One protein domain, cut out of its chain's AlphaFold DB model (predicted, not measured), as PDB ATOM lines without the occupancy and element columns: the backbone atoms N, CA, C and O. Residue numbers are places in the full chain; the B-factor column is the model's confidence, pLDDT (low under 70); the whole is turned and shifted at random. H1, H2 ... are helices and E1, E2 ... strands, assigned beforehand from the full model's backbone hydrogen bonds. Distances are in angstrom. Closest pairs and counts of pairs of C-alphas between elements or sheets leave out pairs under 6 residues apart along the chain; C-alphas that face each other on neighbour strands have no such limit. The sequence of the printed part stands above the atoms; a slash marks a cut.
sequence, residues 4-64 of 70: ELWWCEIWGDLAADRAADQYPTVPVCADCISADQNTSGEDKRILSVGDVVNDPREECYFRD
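AT A GLANCE: This is residues 4 to 64 of the 70 residues of an uncharacterized protein of Xanthomonadales bacterium 66-474 (UniProt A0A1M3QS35). A small, strongly twisted sheet of three strands makes the core, with the longest helix, H2, packed beside its strands. A loop with the short H1 folds back from E1 to E2, residues 38 to 43, of which 38 belongs to H2, stick out, and short H3 grazes the sheet. The 61 printed residues include three named helices and three named strands, in the order E1 H1 E2 H2 E3 H3; the sheet, E2 E1 E3, is antiparallel, and the class is mixed. The whole is compact, with a radius of gyration of the C-alphas of 11.6 A and spans of 31 by 26 by 20 A.

IN THESE COORDINATES: Find C-alpha 5 at (-79.776, 69.658, 16.276), where E1, residues 5 to 10, begins. E2 is residues 25 to 29, 13.1 A; E3 is residues 46 to 52, 15.2 A. H2, residues 30 to 38, spans 12.3 A; H1 is residues 19 to 22. H3, residues 61 to 64, ends at C-alpha 64 at (-85.970, 80.060, 12.071).

HOW THE PARTS SIT: Look first at inner strand E1: N 8 and O 26 of E2 are 2.8 A apart, and N 7 and O 51 of E3 2.9 A, within hydrogen-bond range. E2, H2 and E3 form a split strand-helix-strand unit, a helix between two strands of one sheet that are not neighbours, with E1 between them in the sheet, and its crossover is right-handed. H2 is on the sheet at a height of 7.9 A, over none of its strands, but only just: 2 of its C-alphas fall on E3. Its closest C-alphas to E3 are Asp 36 and Ile 46, 6.8 A. H3 only grazes the sheet; the closest C-alphas of E2 and H3, Val 28 and Tyr 61, are 5.8 A apart. H1 is apart from H2. In H2 every O i to N i+4 pair is within hydrogen-bond range; H1 and H3 are too short for one.

THE WHOLE: The C-alphas farthest apart, Gly 41 and Pro 56, are 32.2 A apart. The printed part has no cut, no link is long, and residue 64 is under pLDDT 70.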
ATOM      1  N   GLU A   4     -79.043  67.484  12.146       88.94
ATOM      2  CA  GLU A   4     -78.771  67.170  13.546       88.94
ATOM      3  C   GLU A   4     -78.747  68.472  14.357       88.94
ATOM      4  O   GLU A   4     -78.023  69.419  14.022       88.94
ATOM      5  N   LEU A   5     -79.588  68.520  15.387       93.62
ATOM      6  CA  LEU A   5     -79.776  69.658  16.276       93.62
ATOM      7  C   LEU A   5     -79.198  69.335  17.654       93.62
ATOM      8  O   LEU A   5     -79.229  68.190  18.100       93.62
ATOM      9  N   TRP A   6     -78.698  70.357  18.334       95.25
ATOM     10  CA  TRP A   6     -78.082  70.270  19.653       95.25
ATOM     11  C   TRP A   6     -78.645  71.368  20.549       95.25
ATOM     12  O   TRP A   6     -78.894  72.479  20.081       95.25
ATOM     13  N   TRP A   7     -78.849  71.073  21.828       95.62
ATOM     14  CA  TRP A   7     -79.288  72.062  22.805       95.62
ATOM     15  C   TRP A   7     -78.131  72.992  23.147       95.62
ATOM     16  O   TRP A   7     -77.163  72.571  23.775       95.62
ATOM     17  N   CYS A   8     -78.210  74.251  22.740       94.88
ATOM     18  CA  CYS A   8     -77.187  75.252  23.010       94.88
ATOM     19  C   CYS A   8     -77.699  76.293  24.000       94.88
ATOM     20  O   CYS A   8     -78.798  76.818  23.842       94.88
ATOM     21  N   GLU A   9     -76.877  76.627  24.989       94.44
ATOM     22  CA  GLU A   9     -77.098  77.802  25.828       94.44
ATOM     23  C   GLU A   9     -76.578  79.028  25.077       94.44
ATOM     24  O   GLU A   9     -75.438  79.024  24.596       94.44
ATOM     25  N   ILE A  10     -77.412  80.057  24.937       93.06
ATOM     26  CA  ILE A  10     -77.067  81.289  24.220       93.06
ATOM     27  C   ILE A  10     -77.241  82.515  25.114       93.06
ATOM     28  O   ILE A  10     -77.936  82.460  26.125       93.06
ATOM     29  N   TRP A  11     -76.646  83.642  24.725       90.44
ATOM     30  CA  TRP A  11     -76.959  84.931  25.343       90.44
ATOM     31  C   TRP A  11     -78.400  85.348  25.011       90.44
ATOM     32  O   TRP A  11     -78.736  85.576  23.847       90.44
ATOM     33  N   GLY A  12     -79.242  85.430  26.040       86.62
ATOM     34  CA  GLY A  12     -80.609  85.940  25.986       86.62
ATOM     35  C   GLY A  12     -80.705  87.384  26.478       86.62
ATOM     36  O   GLY A  12     -79.823  88.207  26.226       86.62
ATOM     37  N   ASP A  13     -81.782  87.710  27.194       85.44
ATOM     38  CA  ASP A  13     -81.984  89.054  27.734       85.44
ATOM     39  C   ASP A  13     -81.265  89.207  29.079       85.44
ATOM     40  O   ASP A  13     -81.755  88.780  30.120       85.44
ATOM     41  N   LEU A  14     -80.088  89.837  29.071       83.69
ATOM     42  CA  LEU A  14     -79.281  90.054  30.280       83.69
ATOM     43  C   LEU A  14     -79.927  90.984  31.317       83.69
ATOM     44  O   LEU A  14     -79.459  91.054  32.453       83.69
ATOM     45  N   ALA A  15     -80.982  91.701  30.935       87.81
ATOM     46  CA  ALA A  15     -81.766  92.531  31.839       87.81
ATOM     47  C   ALA A  15     -82.908  91.755  32.522       87.81
ATOM     48  O   ALA A  15     -83.565  92.307  33.410       87.81
ATOM     49  N   ALA A  16     -83.140  90.492  32.150       85.06
ATOM     50  CA  ALA A  16     -84.218  89.685  32.691       85.06
ATOM     51  C   ALA A  16     -83.953  89.289  34.147       85.06
ATOM     52  O   ALA A  16     -82.828  89.012  34.556       85.06
ATOM     53  N   ASP A  17     -85.020  89.198  34.938       83.38
ATOM     54  CA  ASP A  17     -84.941  88.856  36.367       83.38
ATOM     55  C   ASP A  17     -84.574  87.374  36.604       83.38
ATOM     56  O   ASP A  17     -84.082  86.991  37.665       83.38
ATOM     57  N   ARG A  18     -84.787  86.518  35.598       85.81
ATOM     58  CA  ARG A  18     -84.585  85.067  35.673       85.81
ATOM     59  C   ARG A  18     -83.393  84.622  34.839       85.81
ATOM     60  O   ARG A  18     -83.283  84.953  33.665       85.81
ATOM     61  N   ALA A  19     -82.569  83.752  35.420       80.25
ATOM     62  CA  ALA A  19     -81.400  83.190  34.741       80.25
ATOM     63  C   ALA A  19     -81.750  82.419  33.452       80.25
ATOM     64  O   ALA A  19     -80.994  82.477  32.493       80.25
ATOM     65  N   ALA A  20     -82.904  81.746  33.402       82.06
ATOM     66  CA  ALA A  20     -83.345  81.012  32.211       82.06
ATOM     67  C   ALA A  20     -83.696  81.928  31.022       82.06
ATOM     68  O   ALA A  20     -83.632  81.492  29.879       82.06
ATOM     69  N   ASP A  21     -84.050  83.185  31.291       83.88
ATOM     70  CA  ASP A  21     -84.340  84.193  30.268       83.88
ATOM     71  C   ASP A  21     -83.057  84.937  29.837       83.88
ATOM     72  O   ASP A  21     -82.930  85.350  28.682       83.88
ATOM     73  N   GLN A  22     -82.073  85.045  30.740       87.81
ATOM     74  CA  GLN A  22     -80.727  85.551  30.432       87.81
ATOM     75  C   GLN A  22     -79.902  84.561  29.601       87.81
ATOM     76  O   GLN A  22     -79.074  84.980  28.795       87.81
ATOM     77  N   TYR A  23     -80.125  83.261  29.808       91.19
ATOM     78  CA  TYR A  23     -79.366  82.165  29.205       91.19
ATOM     79  C   TYR A  23     -80.306  81.064  28.698       91.19
ATOM     80  O   TYR A  23     -80.344  79.962  29.258       91.19
ATOM     81  N   PRO A  24     -81.137  81.344  27.680       92.31
ATOM     82  CA  PRO A  24     -82.064  80.352  27.172       92.31
ATOM     83  C   PRO A  24     -81.307  79.205  26.500       92.31
ATOM     84  O   PRO A  24     -80.305  79.395  25.806       92.31
ATOM     85  N   THR A  25     -81.825  77.994  26.697       94.38
ATOM     86  CA  THR A  25     -81.377  76.800  25.980       94.38
ATOM     87  C   THR A  25     -82.248  76.612  24.744       94.38
ATOM     88  O   THR A  25     -83.462  76.456  24.866       94.38
ATOM     89  N   VAL A  26     -81.637  76.629  23.561       93.56
ATOM     90  CA  VAL A  26     -82.335  76.574  22.270       93.56
ATOM     91  C   VAL A  26     -81.726  75.507  21.353       93.56
ATOM     92  O   VAL A  26     -80.531  75.224  21.455       93.56
ATOM     93  N   PRO A  27     -82.509  74.899  20.450       94.75
ATOM     94  CA  PRO A  27     -81.993  73.924  19.495       94.75
ATOM     95  C   PRO A  27     -81.203  74.629  18.379       94.75
ATOM     96  O   PRO A  27     -81.692  75.553  17.726       94.75
ATOM     97  N   VAL A  28     -79.972  74.189  18.118       93.12
ATOM     98  CA  VAL A  28     -79.095  74.759  17.086       93.12
ATOM     99  C   VAL A  28     -78.465  73.652  16.248       93.12
ATOM    100  O   VAL A  28     -78.021  72.631  16.766       93.12
ATOM    101  N   CYS A  29     -78.410  73.840  14.929       93.38
ATOM    102  CA  CYS A  29     -77.768  72.875  14.042       93.38
ATOM    103  C   CYS A  29     -76.241  72.985  14.058       93.38
ATOM    104  O   CYS A  29     -75.676  74.059  14.278       93.38
ATOM    105  N   ALA A  30     -75.570  71.880  13.725       91.75
ATOM    106  CA  ALA A  30     -74.108  71.813  13.657       91.75
ATOM    107  C   ALA A  30     -73.476  72.907  12.769       91.75
ATOM    108  O   ALA A  30     -72.400  73.414  13.077       91.75
ATOM    109  N   ASP A  31     -74.162  73.307  11.696       91.12
ATOM    110  CA  ASP A  31     -73.723  74.376  10.792       91.12
ATOM    111  C   ASP A  31     -73.687  75.746  11.490       91.12
ATOM    112  O   ASP A  31     -72.668  76.434  11.459       91.12
ATOM    113  N   CYS A  32     -74.753  76.112  12.209       91.50
ATOM    114  CA  CYS A  32     -74.798  77.363  12.962       91.50
ATOM    115  C   CYS A  32     -73.837  77.356  14.159       91.50
ATOM    116  O   CYS A  32     -73.237  78.389  14.451       91.50
ATOM    117  N   ILE A  33     -73.637  76.202  14.806       91.69
ATOM    118  CA  ILE A  33     -72.617  76.042  15.852       91.69
ATOM    119  C   ILE A  33     -71.227  76.299  15.273       91.69
ATOM    120  O   ILE A  33     -70.448  77.056  15.846       91.69
ATOM    121  N   SER A  34     -70.910  75.704  14.121       91.25
ATOM    122  CA  SER A  34     -69.616  75.903  13.467       91.25
ATOM    123  C   SER A  34     -69.418  77.353  13.019       91.25
ATOM    124  O   SER A  34     -68.328  77.898  13.201       91.25
ATOM    125  N   ALA A  35     -70.464  77.993  12.491       90.06
ATOM    126  CA  ALA A  35     -70.433  79.403  12.120       90.06
ATOM    127  C   ALA A  35     -70.147  80.303  13.334       90.06
ATOM    128  O   ALA A  35     -69.245  81.134  13.267       90.06
ATOM    129  N   ASP A  36     -70.832  80.091  14.463       90.38
ATOM    130  CA  ASP A  36     -70.598  80.832  15.711       90.38
ATOM    131  C   ASP A  36     -69.203  80.559  16.303       90.38
ATOM    132  O   ASP A  36     -68.511  81.462  16.781       90.38
ATOM    133  N   GLN A  37     -68.714  79.320  16.201       87.44
ATOM    134  CA  GLN A  37     -67.352  78.981  16.608       87.44
ATOM    135  C   GLN A  37     -66.297  79.742  15.799       87.44
ATOM    136  O   GLN A  37     -65.293  80.161  16.383       87.44
ATOM    137  N   ASN A  38     -66.544  79.957  14.506       86.31
ATOM    138  CA  ASN A  38     -65.666  80.710  13.613       86.31
ATOM    139  C   ASN A  38     -65.762  82.237  13.812       86.31
ATOM    140  O   ASN A  38     -64.861  82.980  13.421       86.31
ATOM    141  N   THR A  39     -66.827  82.709  14.452       83.69
ATOM    142  CA  THR A  39     -66.978  84.092  14.904       83.69
ATOM    143  C   THR A  39     -66.094  84.356  16.128       83.69
ATOM    144  O   THR A  39     -65.947  83.507  17.011       83.69
ATOM    145  N   SER A  40     -65.464  85.531  16.192       75.19
ATOM    146  CA  SER A  40     -64.530  85.905  17.263       75.19
ATOM    147  C   SER A  40     -65.081  87.041  18.122       75.19
ATOM    148  O   SER A  40     -65.633  87.998  17.594       75.19
ATOM    149  N   GLY A  41     -64.849  86.973  19.436       71.25
ATOM    150  CA  GLY A  41     -65.159  88.064  20.363       71.25
ATOM    151  C   GLY A  41     -66.635  88.152  20.754       71.25
ATOM    152  O   GLY A  41     -67.264  87.133  21.027       71.25
ATOM    153  N   GLU A  42     -67.149  89.380  20.820       73.75
ATOM    154  CA  GLU A  42     -68.479  89.727  21.350       73.75
ATOM    155  C   GLU A  42     -69.641  89.280  20.448       73.75
ATOM    156  O   GLU A  42     -70.778  89.215  20.902       73.75
ATOM    157  N   ASP A  43     -69.359  88.903  19.197       78.19
ATOM    158  CA  ASP A  43     -70.349  88.344  18.268       78.19
ATOM    159  C   ASP A  43     -70.641  86.846  18.515       78.19
ATOM    160  O   ASP A  43     -71.514  86.270  17.860       78.19
ATOM    161  N   LYS A  44     -69.931  86.186  19.447       87.19
ATOM    162  CA  LYS A  44     -70.266  84.814  19.860       87.19
ATOM    163  C   LYS A  44     -71.569  84.807  20.647       87.19
ATOM    164  O   LYS A  44     -71.645  85.354  21.747       87.19
ATOM    165  N   ARG A  45     -72.578  84.131  20.108       87.94
ATOM    166  CA  ARG A  45     -73.898  83.993  20.729       87.94
ATOM    167  C   ARG A  45     -74.023  82.712  21.538       87.94
ATOM    168  O   ARG A  45     -74.810  82.697  22.480       87.94
ATOM    169  N   ILE A  46     -73.267  81.667  21.197       93.12
ATOM    170  CA  ILE A  46     -73.321  80.370  21.878       93.12
ATOM    171  C   ILE A  46     -72.339  80.349  23.050       93.12
ATOM    172  O   ILE A  46     -71.132  80.519  22.881       93.12
ATOM    173  N   LEU A  47     -72.872  80.094  24.241       90.94
ATOM    174  CA  LEU A  47     -72.121  79.927  25.483       90.94
ATOM    175  C   LEU A  47     -71.647  78.489  25.664       90.94
ATOM    176  O   LEU A  47     -70.490  78.248  26.007       90.94
ATOM    177  N   SER A  48     -72.546  77.533  25.426       92.44
ATOM    178  CA  SER A  48     -72.273  76.112  25.606       92.44
ATOM    179  C   SER A  48     -73.102  75.255  24.655       92.44
ATOM    180  O   SER A  48     -74.208  75.627  24.265       92.44
ATOM    181  N   VAL A  49     -72.562  74.092  24.291       94.25
ATOM    182  CA  VAL A  49     -73.234  73.075  23.473       94.25
ATOM    183  C   VAL A  49     -73.495  71.857  24.358       94.25
ATOM    184  O   VAL A  49     -72.561  71.292  24.927       94.25
ATOM    185  N   GLY A  50     -74.765  71.494  24.494       93.06
ATOM    186  CA  GLY A  50     -75.268  70.391  25.306       93.06
ATOM    187  C   GLY A  50     -75.612  69.154  24.479       93.06
ATOM    188  O   GLY A  50     -74.926  68.829  23.513       93.06
ATOM    189  N   ASP A  51     -76.661  68.440  24.888       94.69
ATOM    190  CA  ASP A  51     -77.079  67.170  24.290       94.69
ATOM    191  C   ASP A  51     -77.716  67.314  22.901       94.69
ATOM    192  O   ASP A  51     -78.232  68.368  22.523       94.69
ATOM    193  N   VAL A  52     -77.739  66.205  22.157       92.88
ATOM    194  CA  VAL A  52     -78.452  66.120  20.880       92.88
ATOM    195  C   VAL A  52     -79.964  66.234  21.102       92.88
ATOM    196  O   VAL A  52     -80.550  65.624  22.007       92.88
ATOM    197  N   VAL A  53     -80.618  67.010  20.251       93.88
ATOM    198  CA  VAL A  53     -82.068  67.176  20.246       93.88
ATOM    199  C   VAL A  53     -82.677  65.941  19.586       93.88
ATOM    200  O   VAL A  53     -82.383  65.617  18.437       93.88
ATOM    201  N   ASN A  54     -83.523  65.227  20.329       88.94
ATOM    202  CA  ASN A  54     -84.188  64.006  19.857       88.94
ATOM    203  C   ASN A  54     -85.611  64.260  19.336       88.94
ATOM    204  O   ASN A  54     -86.284  63.322  18.902       88.94
ATOM    205  N   ASP A  55     -86.082  65.503  19.403       86.75
ATOM    206  CA  ASP A  55     -87.412  65.871  18.944       86.75
ATOM    207  C   ASP A  55     -87.351  66.365  17.483       86.75
ATOM    208  O   ASP A  55     -86.637  67.322  17.187       86.75
ATOM    209  N   PRO A  56     -88.058  65.705  16.547       79.56
ATOM    210  CA  PRO A  56     -88.015  66.046  15.126       79.56
ATOM    211  C   PRO A  56     -88.845  67.287  14.762       79.56
ATOM    212  O   PRO A  56     -88.878  67.654  13.589       79.56
ATOM    213  N   ARG A  57     -89.575  67.874  15.717       84.75
ATOM    214  CA  ARG A  57     -90.347  69.111  15.536       84.75
ATOM    215  C   ARG A  57     -89.534  70.348  15.890       84.75
ATOM    216  O   ARG A  57     -89.994  71.446  15.611       84.75
ATOM    217  N   GLU A  58     -88.388  70.171  16.537       88.69
ATOM    218  CA  GLU A  58     -87.492  71.272  16.850       88.69
ATOM    219  C   GLU A  58     -86.788  71.738  15.577       88.69
ATOM    220  O   GLU A  58     -86.431  70.946  14.701       88.69
ATOM    221  N   GLU A  59     -86.573  73.043  15.490       89.12
ATOM    222  CA  GLU A  59     -85.981  73.705  14.335       89.12
ATOM    223  C   GLU A  59     -84.800  74.547  14.800       89.12
ATOM    224  O   GLU A  59     -84.762  75.009  15.933       89.12
ATOM    225  N   CYS A  60     -83.791  74.743  13.951       90.50
ATOM    226  CA  CYS A  60     -82.621  75.519  14.359       90.50
ATOM    227  C   CYS A  60     -83.020  76.973  14.654       90.50
ATOM    228  O   CYS A  60     -83.373  77.709  13.734       90.50
ATOM    229  N   TYR A  61     -82.843  77.412  15.901       90.06
ATOM    230  CA  TYR A  61     -83.191  78.751  16.382       90.06
ATOM    231  C   TYR A  61     -82.601  79.884  15.525       90.06
ATOM    232  O   TYR A  61     -83.256  80.889  15.245       90.06
ATOM    233  N   PHE A  62     -81.360  79.719  15.054       86.94
ATOM    234  CA  PHE A  62     -80.698  80.724  14.216       86.94
ATOM    235  C   PHE A  62     -81.144  80.716  12.749       86.94
ATOM    236  O   PHE A  62     -80.876  81.689  12.050       86.94
ATOM    237  N   ARG A  63     -81.786  79.641  12.270       82.25
ATOM    238  CA  ARG A  63     -82.341  79.571  10.908       82.25
ATOM    239  C   ARG A  63     -83.822  79.928  10.852       82.25
ATOM    240  O   ARG A  63     -84.242  80.465   9.836       82.25
ATOM    241  N   ASP A  64     -84.562  79.674  11.925       64.75
ATOM    242  CA  ASP A  64     -85.970  80.060  12.071       64.75
ATOM    243  C   ASP A  64     -86.153  81.592  12.060       64.75
ATOM    244  O   ASP A  64     -87.106  82.117  11.503       64.75
TER     245      ASP A  64